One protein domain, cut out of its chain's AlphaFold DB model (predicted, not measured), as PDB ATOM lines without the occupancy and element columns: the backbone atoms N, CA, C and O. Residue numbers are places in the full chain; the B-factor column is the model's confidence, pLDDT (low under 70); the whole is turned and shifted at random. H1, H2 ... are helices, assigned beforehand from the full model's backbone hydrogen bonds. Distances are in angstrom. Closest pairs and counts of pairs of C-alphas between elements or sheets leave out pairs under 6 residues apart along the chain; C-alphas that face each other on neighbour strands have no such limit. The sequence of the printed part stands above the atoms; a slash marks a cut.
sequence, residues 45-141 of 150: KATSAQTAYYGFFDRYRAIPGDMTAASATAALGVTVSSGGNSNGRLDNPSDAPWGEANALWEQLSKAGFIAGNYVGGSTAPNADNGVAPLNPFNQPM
ATOM      1  N   LYS A  45      62.832 -12.636 -27.039       91.12
ATOM      2  CA  LYS A  45      61.815 -13.681 -26.818       91.12
ATOM      3  C   LYS A  45      60.732 -13.253 -25.830       91.12
ATOM      4  O   LYS A  45      59.557 -13.502 -26.081       91.12
ATOM      5  N   ALA A  46      61.104 -12.593 -24.733       90.56
ATOM      6  CA  ALA A  46      60.142 -12.080 -23.757       90.56
ATOM      7  C   ALA A  46      59.229 -11.006 -24.371       90.56
ATOM      8  O   ALA A  46      58.009 -11.070 -24.228       90.56
ATOM      9  N   THR A  47      59.815 -10.069 -25.122       93.31
ATOM     10  CA  THR A  47      59.064  -9.019 -25.828       93.31
ATOM     11  C   THR A  47      58.135  -9.627 -26.879       93.31
ATOM     12  O   THR A  47      56.960  -9.283 -26.936       93.31
ATOM     13  N   SER A  48      58.627 -10.587 -27.668       92.25
ATOM     14  CA  SER A  48      57.828 -11.296 -28.671       92.25
ATOM     15  C   SER A  48      56.656 -12.054 -28.045       92.25
ATOM     16  O   SER A  48      55.548 -11.974 -28.569       92.25
ATOM     17  N   ALA A  49      56.862 -12.723 -26.906       91.94
ATOM     18  CA  ALA A  49      55.786 -13.388 -26.175       91.94
ATOM     19  C   ALA A  49      54.724 -12.391 -25.678       91.94
ATOM     20  O   ALA A  49      53.531 -12.651 -25.808       91.94
ATOM     21  N   GLN A  50      55.139 -11.225 -25.172       92.81
ATOM     22  CA  GLN A  50      54.221 -10.163 -24.753       92.81
ATOM     23  C   GLN A  50      53.426  -9.590 -25.938       92.81
ATOM     24  O   GLN A  50      52.213  -9.409 -25.843       92.81
ATOM     25  N   THR A  51      54.078  -9.340 -27.075       95.50
ATOM     26  CA  THR A  51      53.399  -8.895 -28.301       95.50
ATOM     27  C   THR A  51      52.408  -9.941 -28.803       95.50
ATOM     28  O   THR A  51      51.280  -9.592 -29.142       95.50
ATOM     29  N   ALA A  52      52.793 -11.220 -28.808       94.56
ATOM     30  CA  ALA A  52      51.919 -12.326 -29.185       94.56
ATOM     31  C   ALA A  52      50.690 -12.419 -28.271       94.56
ATOM     32  O   ALA A  52      49.571 -12.568 -28.758       94.56
ATOM     33  N   TYR A  53      50.891 -12.262 -26.961       93.25
ATOM     34  CA  TYR A  53      49.817 -12.243 -25.972       93.25
ATOM     35  C   TYR A  53      48.786 -11.146 -26.266       93.25
ATOM     36  O   TYR A  53      47.595 -11.430 -26.386       93.25
ATOM     37  N   TYR A  54      49.232  -9.898 -26.432       94.69
ATOM     38  CA  TYR A  54      48.315  -8.793 -26.721       94.69
ATOM     39  C   TYR A  54      47.686  -8.895 -28.109       94.69
ATOM     40  O   TYR A  54      46.516  -8.559 -28.258       94.69
ATOM     41  N   GLY A  55      48.417  -9.398 -29.107       95.12
ATOM     42  CA  GLY A  55      47.870  -9.646 -30.440       95.12
ATOM     43  C   GLY A  55      46.744 -10.681 -30.420       95.12
ATOM     44  O   GLY A  55      45.713 -10.488 -31.063       95.12
ATOM     45  N   PHE A  56      46.904 -11.753 -29.639       94.38
ATOM     46  CA  PHE A  56      45.849 -12.743 -29.435       94.38
ATOM     47  C   PHE A  56      44.640 -12.127 -28.736       94.38
ATOM     48  O   PHE A  56      43.510 -12.306 -29.193       94.38
ATOM     49  N   PHE A  57      44.879 -11.368 -27.664       92.50
ATOM     50  CA  PHE A  57      43.819 -10.707 -26.914       92.50
ATOM     51  C   PHE A  57      43.027  -9.714 -27.774       92.50
ATOM     52  O   PHE A  57      41.802  -9.713 -27.721       92.50
ATOM     53  N   ASP A  58      43.691  -8.918 -28.612       94.75
ATOM     54  CA  ASP A  58      43.028  -7.971 -29.517       94.75
ATOM     55  C   ASP A  58      42.179  -8.694 -30.577       94.75
ATOM     56  O   ASP A  58      41.015  -8.359 -30.808       94.75
ATOM     57  N   ARG A  59      42.723  -9.765 -31.167       93.50
ATOM     58  CA  ARG A  59      42.054 -10.528 -32.230       93.50
ATOM     59  C   ARG A  59      40.862 -11.345 -31.737       93.50
ATOM     60  O   ARG A  59      39.830 -11.369 -32.403       93.50
ATOM     61  N   TYR A  60      41.012 -12.048 -30.616       91.88
ATOM     62  CA  TYR A  60      40.023 -13.017 -30.132       91.88
ATOM     63  C   TYR A  60      39.220 -12.523 -28.928       91.88
ATOM     64  O   TYR A  60      38.270 -13.190 -28.524       91.88
ATOM     65  N   ARG A  61      39.565 -11.353 -28.367       91.62
ATOM     66  CA  ARG A  61      38.950 -10.777 -27.154       91.62
ATOM     67  C   ARG A  61      38.919 -11.751 -25.978       91.62
ATOM     68  O   ARG A  61      38.000 -11.731 -25.164       91.62
ATOM     69  N   ALA A  62      39.929 -12.609 -25.912       89.56
ATOM     70  CA  ALA A  62      40.061 -13.657 -24.921       89.56
ATOM     71  C   ALA A  62      41.529 -13.804 -24.523       89.56
ATOM     72  O   ALA A  62      42.432 -13.487 -25.301       89.56
ATOM     73  N   ILE A  63      41.766 -14.262 -23.299       90.44
ATOM     74  CA  ILE A  63      43.116 -14.469 -22.787       90.44
ATOM     75  C   ILE A  63      43.631 -15.813 -23.324       90.44
ATOM     76  O   ILE A  63      42.954 -16.831 -23.151       90.44
ATOM     77  N   PRO A  64      44.800 -15.846 -23.990       89.94
ATOM     78  CA  PRO A  64      45.374 -17.103 -24.452       89.94
ATOM     79  C   PRO A  64      45.677 -18.009 -23.254       89.94
ATOM     80  O   PRO A  64      46.178 -17.549 -22.235       89.94
ATOM     81  N   GLY A  65      45.371 -19.296 -23.378       89.56
ATOM     82  CA  GLY A  65      45.529 -20.310 -22.332       89.56
ATOM     83  C   GLY A  65      44.340 -20.436 -21.380       89.56
ATOM     84  O   GLY A  65      44.021 -21.556 -21.003       89.56
ATOM     85  N   ASP A  66      43.634 -19.343 -21.082       89.62
ATOM     86  CA  ASP A  66      42.421 -19.331 -20.238       89.62
ATOM     87  C   ASP A  66      41.189 -19.877 -20.987       89.62
ATOM     88  O   ASP A  66      40.312 -20.529 -20.423       89.62
ATOM     89  N   MET A  67      41.120 -19.673 -22.307       89.69
ATOM     90  CA  MET A  67      40.041 -20.232 -23.125       89.69
ATOM     91  C   MET A  67      39.959 -21.754 -22.974       89.69
ATOM     92  O   MET A  67      40.971 -22.443 -23.119       89.69
ATOM     93  N   THR A  68      38.746 -22.284 -22.786       91.25
ATOM     94  CA  THR A  68      38.509 -23.732 -22.883       91.25
ATOM     95  C   THR A  68      39.009 -24.271 -24.228       91.25
ATOM     96  O   THR A  68      38.941 -23.583 -25.249       91.25
ATOM     97  N   ALA A  69      39.444 -25.532 -24.276       89.81
ATOM     98  CA  ALA A  69      39.919 -26.139 -25.524       89.81
ATOM     99  C   ALA A  69      38.865 -26.080 -26.652       89.81
ATOM    100  O   ALA A  69      39.202 -25.863 -27.819       89.81
ATOM    101  N   ALA A  70      37.578 -26.202 -26.307       90.38
ATOM    102  CA  ALA A  70      36.471 -26.100 -27.255       90.38
ATOM    103  C   ALA A  70      36.304 -24.677 -27.814       90.38
ATOM    104  O   ALA A  70      36.207 -24.506 -29.030       90.38
ATOM    105  N   SER A  71      36.311 -23.652 -26.953       90.50
ATOM    106  CA  SER A  71      36.201 -22.254 -27.393       90.50
ATOM    107  C   SER A  71      37.425 -21.810 -28.193       90.50
ATOM    108  O   SER A  71      37.270 -21.151 -29.220       90.50
ATOM    109  N   ALA A  72      38.625 -22.231 -27.788       91.00
ATOM    110  CA  ALA A  72      39.853 -21.981 -28.534       91.00
ATOM    111  C   ALA A  72      39.822 -22.661 -29.913       91.00
ATOM    112  O   ALA A  72      40.134 -22.026 -30.916       91.00
ATOM    113  N   THR A  73      39.367 -23.917 -29.991       92.12
ATOM    114  CA  THR A  73      39.213 -24.637 -31.267       92.12
ATOM    115  C   THR A  73      38.238 -23.928 -32.206       92.12
ATOM    116  O   THR A  73      38.531 -23.756 -33.389       92.12
ATOM    117  N   ALA A  74      37.093 -23.481 -31.683       91.62
ATOM    118  CA  ALA A  74      36.097 -22.758 -32.466       91.62
ATOM    119  C   ALA A  74      36.614 -21.395 -32.958       91.62
ATOM    120  O   ALA A  74      36.370 -21.029 -34.104       91.62
ATOM    121  N   ALA A  75      37.352 -20.662 -32.118       89.69
ATOM    122  CA  ALA A  75      37.896 -19.349 -32.462       89.69
ATOM    123  C   ALA A  75      39.051 -19.426 -33.474       89.69
ATOM    124  O   ALA A  75      39.137 -18.596 -34.378       89.69
ATOM    125  N   LEU A  76      39.931 -20.421 -33.332       89.25
ATOM    126  CA  LEU A  76      41.107 -20.597 -34.188       89.25
ATOM    127  C   LEU A  76      40.801 -21.347 -35.489       89.25
ATOM    128  O   LEU A  76      41.579 -21.259 -36.435       89.25
ATOM    129  N   GLY A  77      39.700 -22.102 -35.542       88.75
ATOM    130  CA  GLY A  77      39.382 -22.980 -36.672       88.75
ATOM    131  C   GLY A  77      40.326 -24.183 -36.799       88.75
ATOM    132  O   GLY A  77      40.343 -24.850 -37.831       88.75
ATOM    133  N   VAL A  78      41.116 -24.464 -35.759       89.81
ATOM    134  CA  VAL A  78      42.084 -25.562 -35.673       89.81
ATOM    135  C   VAL A  78      41.914 -26.236 -34.318       89.81
ATOM    136  O   VAL A  78      41.750 -25.554 -33.312       89.81
ATOM    137  N   THR A  79      41.969 -27.569 -34.271       89.56
ATOM    138  CA  THR A  79      41.843 -28.334 -33.022       89.56
ATOM    139  C   THR A  79      42.910 -27.930 -32.013       89.56
ATOM    140  O   THR A  79      44.100 -28.026 -32.304       89.56
ATOM    141  N   VAL A  80      42.487 -27.537 -30.815       90.50
ATOM    142  CA  VAL A  80      43.320 -27.247 -29.640       90.50
ATOM    143  C   VAL A  80      43.096 -28.350 -28.607       90.50
ATOM    144  O   VAL A  80      41.955 -28.706 -28.322       90.50
ATOM    145  N   SER A  81      44.175 -28.911 -28.066       85.75
ATOM    146  CA  SER A  81      44.137 -30.009 -27.099       85.75
ATOM    147  C   SER A  81      44.011 -29.520 -25.659       85.75
ATOM    148  O   SER A  81      43.511 -30.266 -24.819       85.75
ATOM    149  N   SER A  82      44.481 -28.307 -25.361       85.81
ATOM    150  CA  SER A  82      44.553 -27.778 -23.998       85.81
ATOM    151  C   SER A  82      43.901 -26.410 -23.870       85.81
ATOM    152  O   SER A  82      43.955 -25.566 -24.764       85.81
ATOM    153  N   GLY A  83      43.281 -26.178 -22.722       85.44
ATOM    154  CA  GLY A  83      42.635 -24.917 -22.407       85.44
ATOM    155  C   GLY A  83      42.367 -24.799 -20.919       85.44
ATOM    156  O   GLY A  83      42.450 -25.790 -20.192       85.44
ATOM    157  N   GLY A  84      42.062 -23.581 -20.504       87.31
ATOM    158  CA  GLY A  84      41.733 -23.233 -19.135       87.31
ATOM    159  C   GLY A  84      40.239 -23.283 -18.856       87.31
ATOM    160  O   GLY A  84      39.461 -23.965 -19.537       87.31
ATOM    161  N   ASN A  85      39.849 -22.552 -17.821       85.31
ATOM    162  CA  ASN A  85      38.487 -22.514 -17.292       85.31
ATOM    163  C   ASN A  85      37.682 -21.267 -17.722       85.31
ATOM    164  O   ASN A  85      36.508 -21.154 -17.368       85.31
ATOM    165  N   SER A  86      38.269 -20.372 -18.522       86.31
ATOM    166  CA  SER A  86      37.658 -19.128 -19.015       86.31
ATOM    167  C   SER A  86      37.214 -18.189 -17.892       86.31
ATOM    168  O   SER A  86      36.178 -17.527 -17.994       86.31
ATOM    169  N   ASN A  87      37.994 -18.133 -16.811       83.56
ATOM    170  CA  ASN A  87      37.755 -17.270 -15.656       83.56
ATOM    171  C   ASN A  87      38.350 -15.858 -15.820       83.56
ATOM    172  O   ASN A  87      38.230 -15.025 -14.916       83.56
ATOM    173  N   GLY A  88      38.968 -15.570 -16.968       83.31
ATOM    174  CA  GLY A  88      39.578 -14.284 -17.275       83.31
ATOM    175  C   GLY A  88      40.966 -14.107 -16.667       83.31
ATOM    176  O   GLY A  88      41.426 -12.970 -16.518       83.31
ATOM    177  N   ARG A  89      41.641 -15.191 -16.280       83.75
ATOM    178  CA  ARG A  89      42.995 -15.174 -15.723       83.75
ATOM    179  C   ARG A  89      43.779 -16.364 -16.262       83.75
ATOM    180  O   ARG A  89      43.220 -17.398 -16.561       83.75
ATOM    181  N   LEU A  90      45.093 -16.187 -16.364       85.00
ATOM    182  CA  LEU A  90      46.021 -17.309 -16.478       85.00
ATOM    183  C   LEU A  90      46.407 -17.728 -15.070       85.00
ATOM    184  O   LEU A  90      47.120 -16.988 -14.380       85.00
ATOM    185  N   ASP A  91      45.918 -18.880 -14.645       82.06
ATOM    186  CA  ASP A  91      46.186 -19.449 -13.343       82.06
ATOM    187  C   ASP A  91      46.840 -20.835 -13.416       82.06
ATOM    188  O   ASP A  91      47.172 -21.388 -14.466       82.06
ATOM    189  N   ASN A  92      47.214 -21.305 -12.233       75.19
ATOM    190  CA  ASN A  92      47.982 -22.518 -12.030       75.19
ATOM    191  C   ASN A  92      47.317 -23.270 -10.868       75.19
ATOM    192  O   ASN A  92      47.783 -23.184  -9.727       75.19
ATOM    193  N   PRO A  93      46.146 -23.889 -11.110       71.88
ATOM    194  CA  PRO A  93      45.389 -24.539 -10.058       71.88
ATOM    195  C   PRO A  93      46.134 -25.797  -9.611       71.88
ATOM    196  O   PRO A  93      46.764 -26.482 -10.419       71.88
ATOM    197  N   SER A  94      46.036 -26.124  -8.321       71.56
ATOM    198  CA  SER A  94      46.763 -27.234  -7.683       71.56
ATOM    199  C   SER A  94      46.602 -28.574  -8.413       71.56
ATOM    200  O   SER A  94      47.537 -29.370  -8.456       71.56
ATOM    201  N   ASP A  95      45.431 -28.795  -9.014       72.19
ATOM    202  CA  ASP A  95      45.068 -30.041  -9.693       72.19
ATOM    203  C   ASP A  95      45.492 -30.077 -11.174       72.19
ATOM    204  O   ASP A  95      45.502 -31.141 -11.793       72.19
ATOM    205  N   ALA A  96      45.860 -28.931 -11.762       74.56
ATOM    206  CA  ALA A  96      46.274 -28.829 -13.163       74.56
ATOM    207  C   ALA A  96      47.341 -27.739 -13.378       74.56
ATOM    208  O   ALA A  96      47.129 -26.801 -14.152       74.56
ATOM    209  N   PRO A  97      48.530 -27.876 -12.762       79.56
ATOM    210  CA  PRO A  97      49.450 -26.758 -12.623       79.56
ATOM    211  C   PRO A  97      50.116 -26.268 -13.917       79.56
ATOM    212  O   PRO A  97      50.777 -25.233 -13.966       79.56
ATOM    213  N   TRP A  98      49.978 -27.037 -14.991       85.62
ATOM    214  CA  TRP A  98      50.563 -26.723 -16.292       85.62
ATOM    215  C   TRP A  98      49.518 -26.548 -17.387       85.62
ATOM    216  O   TRP A  98      49.884 -26.179 -18.497       85.62
ATOM    217  N   GLY A  99      48.236 -26.793 -17.089       86.19
ATOM    218  CA  GLY A  99      47.174 -26.820 -18.092       86.19
ATOM    219  C   GLY A  99      47.081 -25.506 -18.860       86.19
ATOM    220  O   GLY A  99      47.277 -25.488 -20.073       86.19
ATOM    221  N   GLU A 100      46.866 -24.398 -18.150       88.25
ATOM    222  CA  GLU A 100      46.676 -23.085 -18.779       88.25
ATOM    223  C   GLU A 100      47.984 -22.503 -19.328       88.25
ATOM    224  O   GLU A 100      48.017 -21.960 -20.433       88.25
ATOM    225  N   ALA A 101      49.094 -22.680 -18.602       88.19
ATOM    226  CA  ALA A 101      50.411 -22.210 -19.031       88.19
ATOM    227  C   ALA A 101      50.875 -22.879 -20.337       88.19
ATOM    228  O   ALA A 101      51.420 -22.210 -21.216       88.19
ATOM    229  N   ASN A 102      50.640 -24.185 -20.493       90.56
ATOM    230  CA  ASN A 102      50.953 -24.900 -21.729       90.56
ATOM    231  C   ASN A 102      49.918 -24.606 -22.825       90.56
ATOM    232  O   ASN A 102      50.286 -24.466 -23.994       90.56
ATOM    233  N   ALA A 103      48.636 -24.476 -22.463       91.00
ATOM    234  CA  ALA A 103      47.577 -24.088 -23.393       91.00
ATOM    235  C   ALA A 103      47.838 -22.715 -24.021       91.00
ATOM    236  O   ALA A 103      47.558 -22.520 -25.201       91.00
ATOM    237  N   LEU A 104      48.426 -21.777 -23.276       92.56
ATOM    238  CA  LEU A 104      48.824 -20.476 -23.803       92.56
ATOM    239  C   LEU A 104      49.781 -20.621 -24.990       92.56
ATOM    240  O   LEU A 104      49.543 -20.031 -26.043       92.56
ATOM    241  N   TRP A 105      50.833 -21.431 -24.867       92.81
ATOM    242  CA  TRP A 105      51.796 -21.618 -25.956       92.81
ATOM    243  C   TRP A 105      51.188 -22.357 -27.152       92.81
ATOM    244  O   TRP A 105      51.439 -21.992 -28.305       92.81
ATOM    245  N   GLU A 106      50.339 -23.352 -26.899       93.44
ATOM    246  CA  GLU A 106      49.576 -24.043 -27.941       93.44
ATOM    247  C   GLU A 106      48.676 -23.069 -28.716       93.44
ATOM    248  O   GLU A 106      48.740 -23.003 -29.943       93.44
ATOM    249  N   GLN A 107      47.876 -22.265 -28.019       92.81
ATOM    250  CA  GLN A 107      46.944 -21.331 -28.647       92.81
ATOM    251  C   GLN A 107      47.677 -20.222 -29.409       92.81
ATOM    252  O   GLN A 107      47.294 -19.904 -30.534       92.81
ATOM    253  N   LEU A 108      48.769 -19.676 -28.859       93.75
ATOM    254  CA  LEU A 108      49.583 -18.666 -29.542       93.75
ATOM    255  C   LEU A 108      50.252 -19.209 -30.812       93.75
ATOM    256  O   LEU A 108      50.307 -18.498 -31.818       93.75
ATOM    257  N   SER A 109      50.749 -20.451 -30.787       93.88
ATOM    258  CA  SER A 109      51.362 -21.069 -31.974       93.88
ATOM    259  C   SER A 109      50.331 -21.414 -33.040       93.88
ATOM    260  O   SER A 109      50.522 -21.068 -34.204       93.88
ATOM    261  N   LYS A 110      49.192 -22.002 -32.659       92.31
ATOM    262  CA  LYS A 110      48.098 -22.330 -33.591       92.31
ATOM    263  C   LYS A 110      47.435 -21.095 -34.192       92.31
ATOM    264  O   LYS A 110      46.990 -21.134 -35.333       92.31
ATOM    265  N   ALA A 111      47.417 -19.986 -33.459       91.50
ATOM    266  CA  ALA A 111      46.976 -18.691 -33.962       91.50
ATOM    267  C   ALA A 111      47.994 -17.997 -34.888       91.50
ATOM    268  O   ALA A 111      47.657 -16.984 -35.498       91.50
ATOM    269  N   GLY A 112      49.228 -18.506 -34.979       92.00
ATOM    270  CA  GLY A 112      50.292 -17.937 -35.805       92.00
ATOM    271  C   GLY A 112      50.980 -16.703 -35.212       92.00
ATOM    272  O   GLY A 112      51.667 -15.994 -35.944       92.00
ATOM    273  N   PHE A 113      50.820 -16.424 -33.913       92.75
ATOM    274  CA  PHE A 113      51.506 -15.298 -33.260       92.75
ATOM    275  C   PHE A 113      52.954 -15.612 -32.878       92.75
ATOM    276  O   PHE A 113      53.770 -14.700 -32.761       92.75
ATOM    277  N   ILE A 114      53.274 -16.891 -32.674       92.94
ATOM    278  CA  ILE A 114      54.630 -17.365 -32.389       92.94
ATOM    279  C   ILE A 114      54.994 -18.512 -33.325       92.94
ATOM    280  O   ILE A 114      54.136 -19.287 -33.745       92.94
ATOM    281  N   ALA A 115      56.284 -18.633 -33.629       89.19
ATOM    282  CA  ALA A 115      56.807 -19.767 -34.377       89.19
ATOM    283  C   ALA A 115      56.944 -21.003 -33.475       89.19
ATOM    284  O   ALA A 115      57.316 -20.890 -32.307       89.19
ATOM    285  N   GLY A 116      56.702 -22.179 -34.049       88.00
ATOM    286  CA  GLY A 116      56.739 -23.462 -33.347       88.00
ATOM    287  C   GLY A 116      55.390 -24.170 -33.399       88.00
ATOM    288  O   GLY A 116      54.394 -23.599 -33.831       88.00
ATOM    289  N   ASN A 117      55.371 -25.432 -32.979       89.31
ATOM    290  CA  ASN A 117      54.148 -26.211 -32.828       89.31
ATOM    291  C   ASN A 117      54.114 -26.753 -31.402       89.31
ATOM    292  O   ASN A 117      54.814 -27.722 -31.104       89.31
ATOM    293  N   TYR A 118      53.350 -26.095 -30.531       92.31
ATOM    294  CA  TYR A 118      53.241 -26.483 -29.129       92.31
ATOM    295  C   TYR A 118      51.977 -27.307 -28.909       92.31
ATOM    296  O   TYR A 118      50.906 -26.964 -29.406       92.31
ATOM    297  N   VAL A 119      52.115 -28.414 -28.184       88.50
ATOM    298  CA  VAL A 119      51.048 -29.424 -28.043       88.50
ATOM    299  C   VAL A 119      50.138 -29.205 -26.831       88.50
ATOM    300  O   VAL A 119      49.113 -29.870 -26.716       88.50
ATOM    301  N   GLY A 120      50.495 -28.277 -25.940       87.38
ATOM    302  CA  GLY A 120      49.785 -28.071 -24.681       87.38
ATOM    303  C   GLY A 120      50.024 -29.209 -23.676       87.38
ATOM    304  O   GLY A 120      51.049 -29.886 -23.709       87.38
ATOM    305  N   GLY A 121      49.075 -29.420 -22.770       87.25
ATOM    306  CA  GLY A 121      49.001 -30.558 -21.856       87.25
ATOM    307  C   GLY A 121      49.187 -30.176 -20.389       87.25
ATOM    308  O   GLY A 121      49.409 -29.021 -20.044       87.25
ATOM    309  N   SER A 122      49.129 -31.171 -19.505       86.31
ATOM    310  CA  SER A 122      49.302 -31.003 -18.052       86.31
ATOM    311  C   SER A 122      50.707 -31.360 -17.554       86.31
ATOM    312  O   SER A 122      50.974 -31.331 -16.353       86.31
ATOM    313  N   THR A 123      51.622 -31.711 -18.458       86.81
ATOM    314  CA  THR A 123      52.991 -32.097 -18.107       86.81
ATOM    315  C   THR A 123      53.874 -30.872 -17.886       86.81
ATOM    316  O   THR A 123      53.766 -29.875 -18.600       86.81
ATOM    317  N   ALA A 124      54.793 -30.970 -16.924       87.31
ATOM    318  CA  ALA A 124      55.804 -29.946 -16.701       87.31
ATOM    319  C   ALA A 124      56.647 -29.713 -17.976       87.31
ATOM    320  O   ALA A 124      57.146 -30.687 -18.552       87.31
ATOM    321  N   PRO A 125      56.839 -28.459 -18.419       88.38
ATOM    322  CA  PRO A 125      57.690 -28.134 -19.555       88.38
ATOM    323  C   PRO A 125      59.123 -28.622 -19.368       88.38
ATOM    324  O   PRO A 125      59.724 -28.433 -18.311       88.38
ATOM    325  N   ASN A 126      59.686 -29.215 -20.417       88.94
ATOM    326  CA  ASN A 126      61.098 -29.569 -20.497       88.94
ATOM    327  C   ASN A 126      61.631 -29.252 -21.907       88.94
ATOM    328  O   ASN A 126      60.910 -28.699 -22.736       88.94
ATOM    329  N   ALA A 127      62.909 -29.536 -22.162       88.25
ATOM    330  CA  ALA A 127      63.536 -29.210 -23.443       88.25
ATOM    331  C   ALA A 127      62.988 -30.028 -24.632       88.25
ATOM    332  O   ALA A 127      63.093 -29.582 -25.772       88.25
ATOM    333  N   ASP A 128      62.379 -31.185 -24.366       88.06
ATOM    334  CA  ASP A 128      62.116 -32.228 -25.362       88.06
ATOM    335  C   ASP A 128      60.620 -32.460 -25.626       88.06
ATOM    336  O   ASP A 128      60.245 -33.032 -26.646       88.06
ATOM    337  N   ASN A 129      59.740 -32.017 -24.724       88.19
ATOM    338  CA  ASN A 129      58.305 -32.291 -24.802       88.19
ATOM    339  C   ASN A 129      57.512 -31.286 -25.647       88.19
ATOM    340  O   ASN A 129      56.324 -31.499 -25.878       88.19
ATOM    341  N   GLY A 130      58.142 -30.200 -26.104       87.44
ATOM    342  CA  GLY A 130      57.525 -29.260 -27.040       87.44
ATOM    343  C   GLY A 130      56.242 -28.604 -26.520       87.44
ATOM    344  O   GLY A 130      55.362 -28.286 -27.313       87.44
ATOM    345  N   VAL A 131      56.103 -28.405 -25.206       89.88
ATOM    346  CA  VAL A 131      54.922 -27.729 -24.625       89.88
ATOM    347  C   VAL A 131      55.127 -26.223 -24.445       89.88
ATOM    348  O   VAL A 131      54.156 -25.484 -24.316       89.88
ATOM    349  N   ALA A 132      56.381 -25.759 -24.452       90.00
ATOM    350  CA  ALA A 132      56.739 -24.354 -24.296       90.00
ATOM    351  C   ALA A 132      57.961 -23.983 -25.159       90.00
ATOM    352  O   ALA A 132      58.818 -24.835 -25.418       90.00
ATOM    353  N   PRO A 133      58.096 -22.713 -25.584       90.88
ATOM    354  CA  PRO A 133      59.299 -22.217 -26.237       90.88
ATOM    355  C   PRO A 133      60.532 -22.344 -25.343       90.88
ATOM    356  O   PRO A 133      60.457 -22.144 -24.133       90.88
ATOM    357  N   LEU A 134      61.693 -22.605 -25.942       91.56
ATOM    358  CA  LEU A 134      62.963 -22.642 -25.216       91.56
ATOM    359  C   LEU A 134      63.636 -21.274 -25.222       91.56
ATOM    360  O   LEU A 134      63.607 -20.549 -26.220       91.56
ATOM    361  N   ASN A 135      64.306 -20.934 -24.131       89.81
ATOM    362  CA  ASN A 135      65.176 -19.772 -24.035       89.81
ATOM    363  C   ASN A 135      66.587 -20.075 -24.608       89.81
ATOM    364  O   ASN A 135      66.883 -21.221 -24.954       89.81
ATOM    365  N   PRO A 136      67.488 -19.080 -24.728       88.88
ATOM    366  CA  PRO A 136      68.851 -19.287 -25.246       88.88
ATOM    367  C   PRO A 136      69.739 -20.227 -24.409       88.88
ATOM    368  O   PRO A 136      70.825 -20.592 -24.851       88.88
ATOM    369  N   PHE A 137      69.288 -20.613 -23.214       87.50
ATOM    370  CA  PHE A 137      69.945 -21.559 -22.309       87.50
ATOM    371  C   PHE A 137      69.328 -22.963 -22.380       87.50
ATOM    372  O   PHE A 137      69.579 -23.792 -21.507       87.50
ATOM    373  N   ASN A 138      68.511 -23.230 -23.405       87.50
ATOM    374  CA  ASN A 138      67.814 -24.501 -23.598       87.50
ATOM    375  C   ASN A 138      66.869 -24.865 -22.436       87.50
ATOM    376  O   ASN A 138      66.639 -26.038 -22.158       87.50
ATOM    377  N   GLN A 139      66.345 -23.857 -21.735       88.31
ATOM    378  CA  GLN A 139      65.348 -24.024 -20.679       88.31
ATOM    379  C   GLN A 139      63.976 -23.562 -21.182       88.31
ATOM    380  O   GLN A 139      63.906 -22.549 -21.887       88.31
ATOM    381  N   PRO A 140      62.883 -24.255 -20.829       87.38
ATOM    382  CA  PRO A 140      61.543 -23.861 -21.236       87.38
ATOM    383  C   PRO A 140      61.134 -22.524 -20.610       87.38
ATOM    384  O   PRO A 140      61.428 -22.227 -19.451       87.38
ATOM    385  N   MET A 141      60.429 -21.712 -21.391       87.81
ATOM    386  CA  MET A 141      59.824 -20.467 -20.942       87.81
ATOM    387  C   MET A 141      58.512 -20.779 -20.223       87.81
ATOM    388  O   MET A 141      57.493 -21.073 -20.842       87.81
TER     389      MET A 141
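AT A GLANCE: This is residues 45 to 141 of the 150 residues of the protein "Prepilin-type N-terminal cleavage/methylation domain-containing protein" of Candidatus Kentron sp. LFY (UniProt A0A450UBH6). Look for a rounded body with little regular structure: H3 stands in the middle, H1 crosses it about perpendicular, H2 runs beside it, and the loop of residues 111 to 141 covers its side away from H2. The printed part has 97 residues with three named helices, H1, H2, H3 in chain order, and no named strand; its class is all helix, with 36 residues in named elements. It is compact, radius of gyration of the C-alphas 12.2 A, spanning 34 by 29 by 22 A.

HOW THE PARTS SIT: H1, residues 45 to 60, only just touches H3, residues 99 to 110, with 3 pairs of C-alphas within 8 A; the closest, Ala 52 and Leu 108, are 6.8 A apart. H2, residues 69 to 76, is close to but not clearly touching H3, at a shallow tilt of 21 degrees, the same way; the closest C-alphas, Ala 72 and Gln 107, are 7.1 A apart. Every O i to N i+4 pair is within hydrogen-bond range in H1 and H2, and 7 of 8 in H3.

IN THESE COORDINATES: Find C-alpha 45 at (61.815, -13.681, -26.818); H1 runs 22.1 A from there. H3 runs 16.2 A to C-alpha 110 at (48.098, -22.330, -33.591).

THE WHOLE: The printed part has no cut. The H2 to H3 link is long, 22 residues. No printed residue is under 70 in pLDDT.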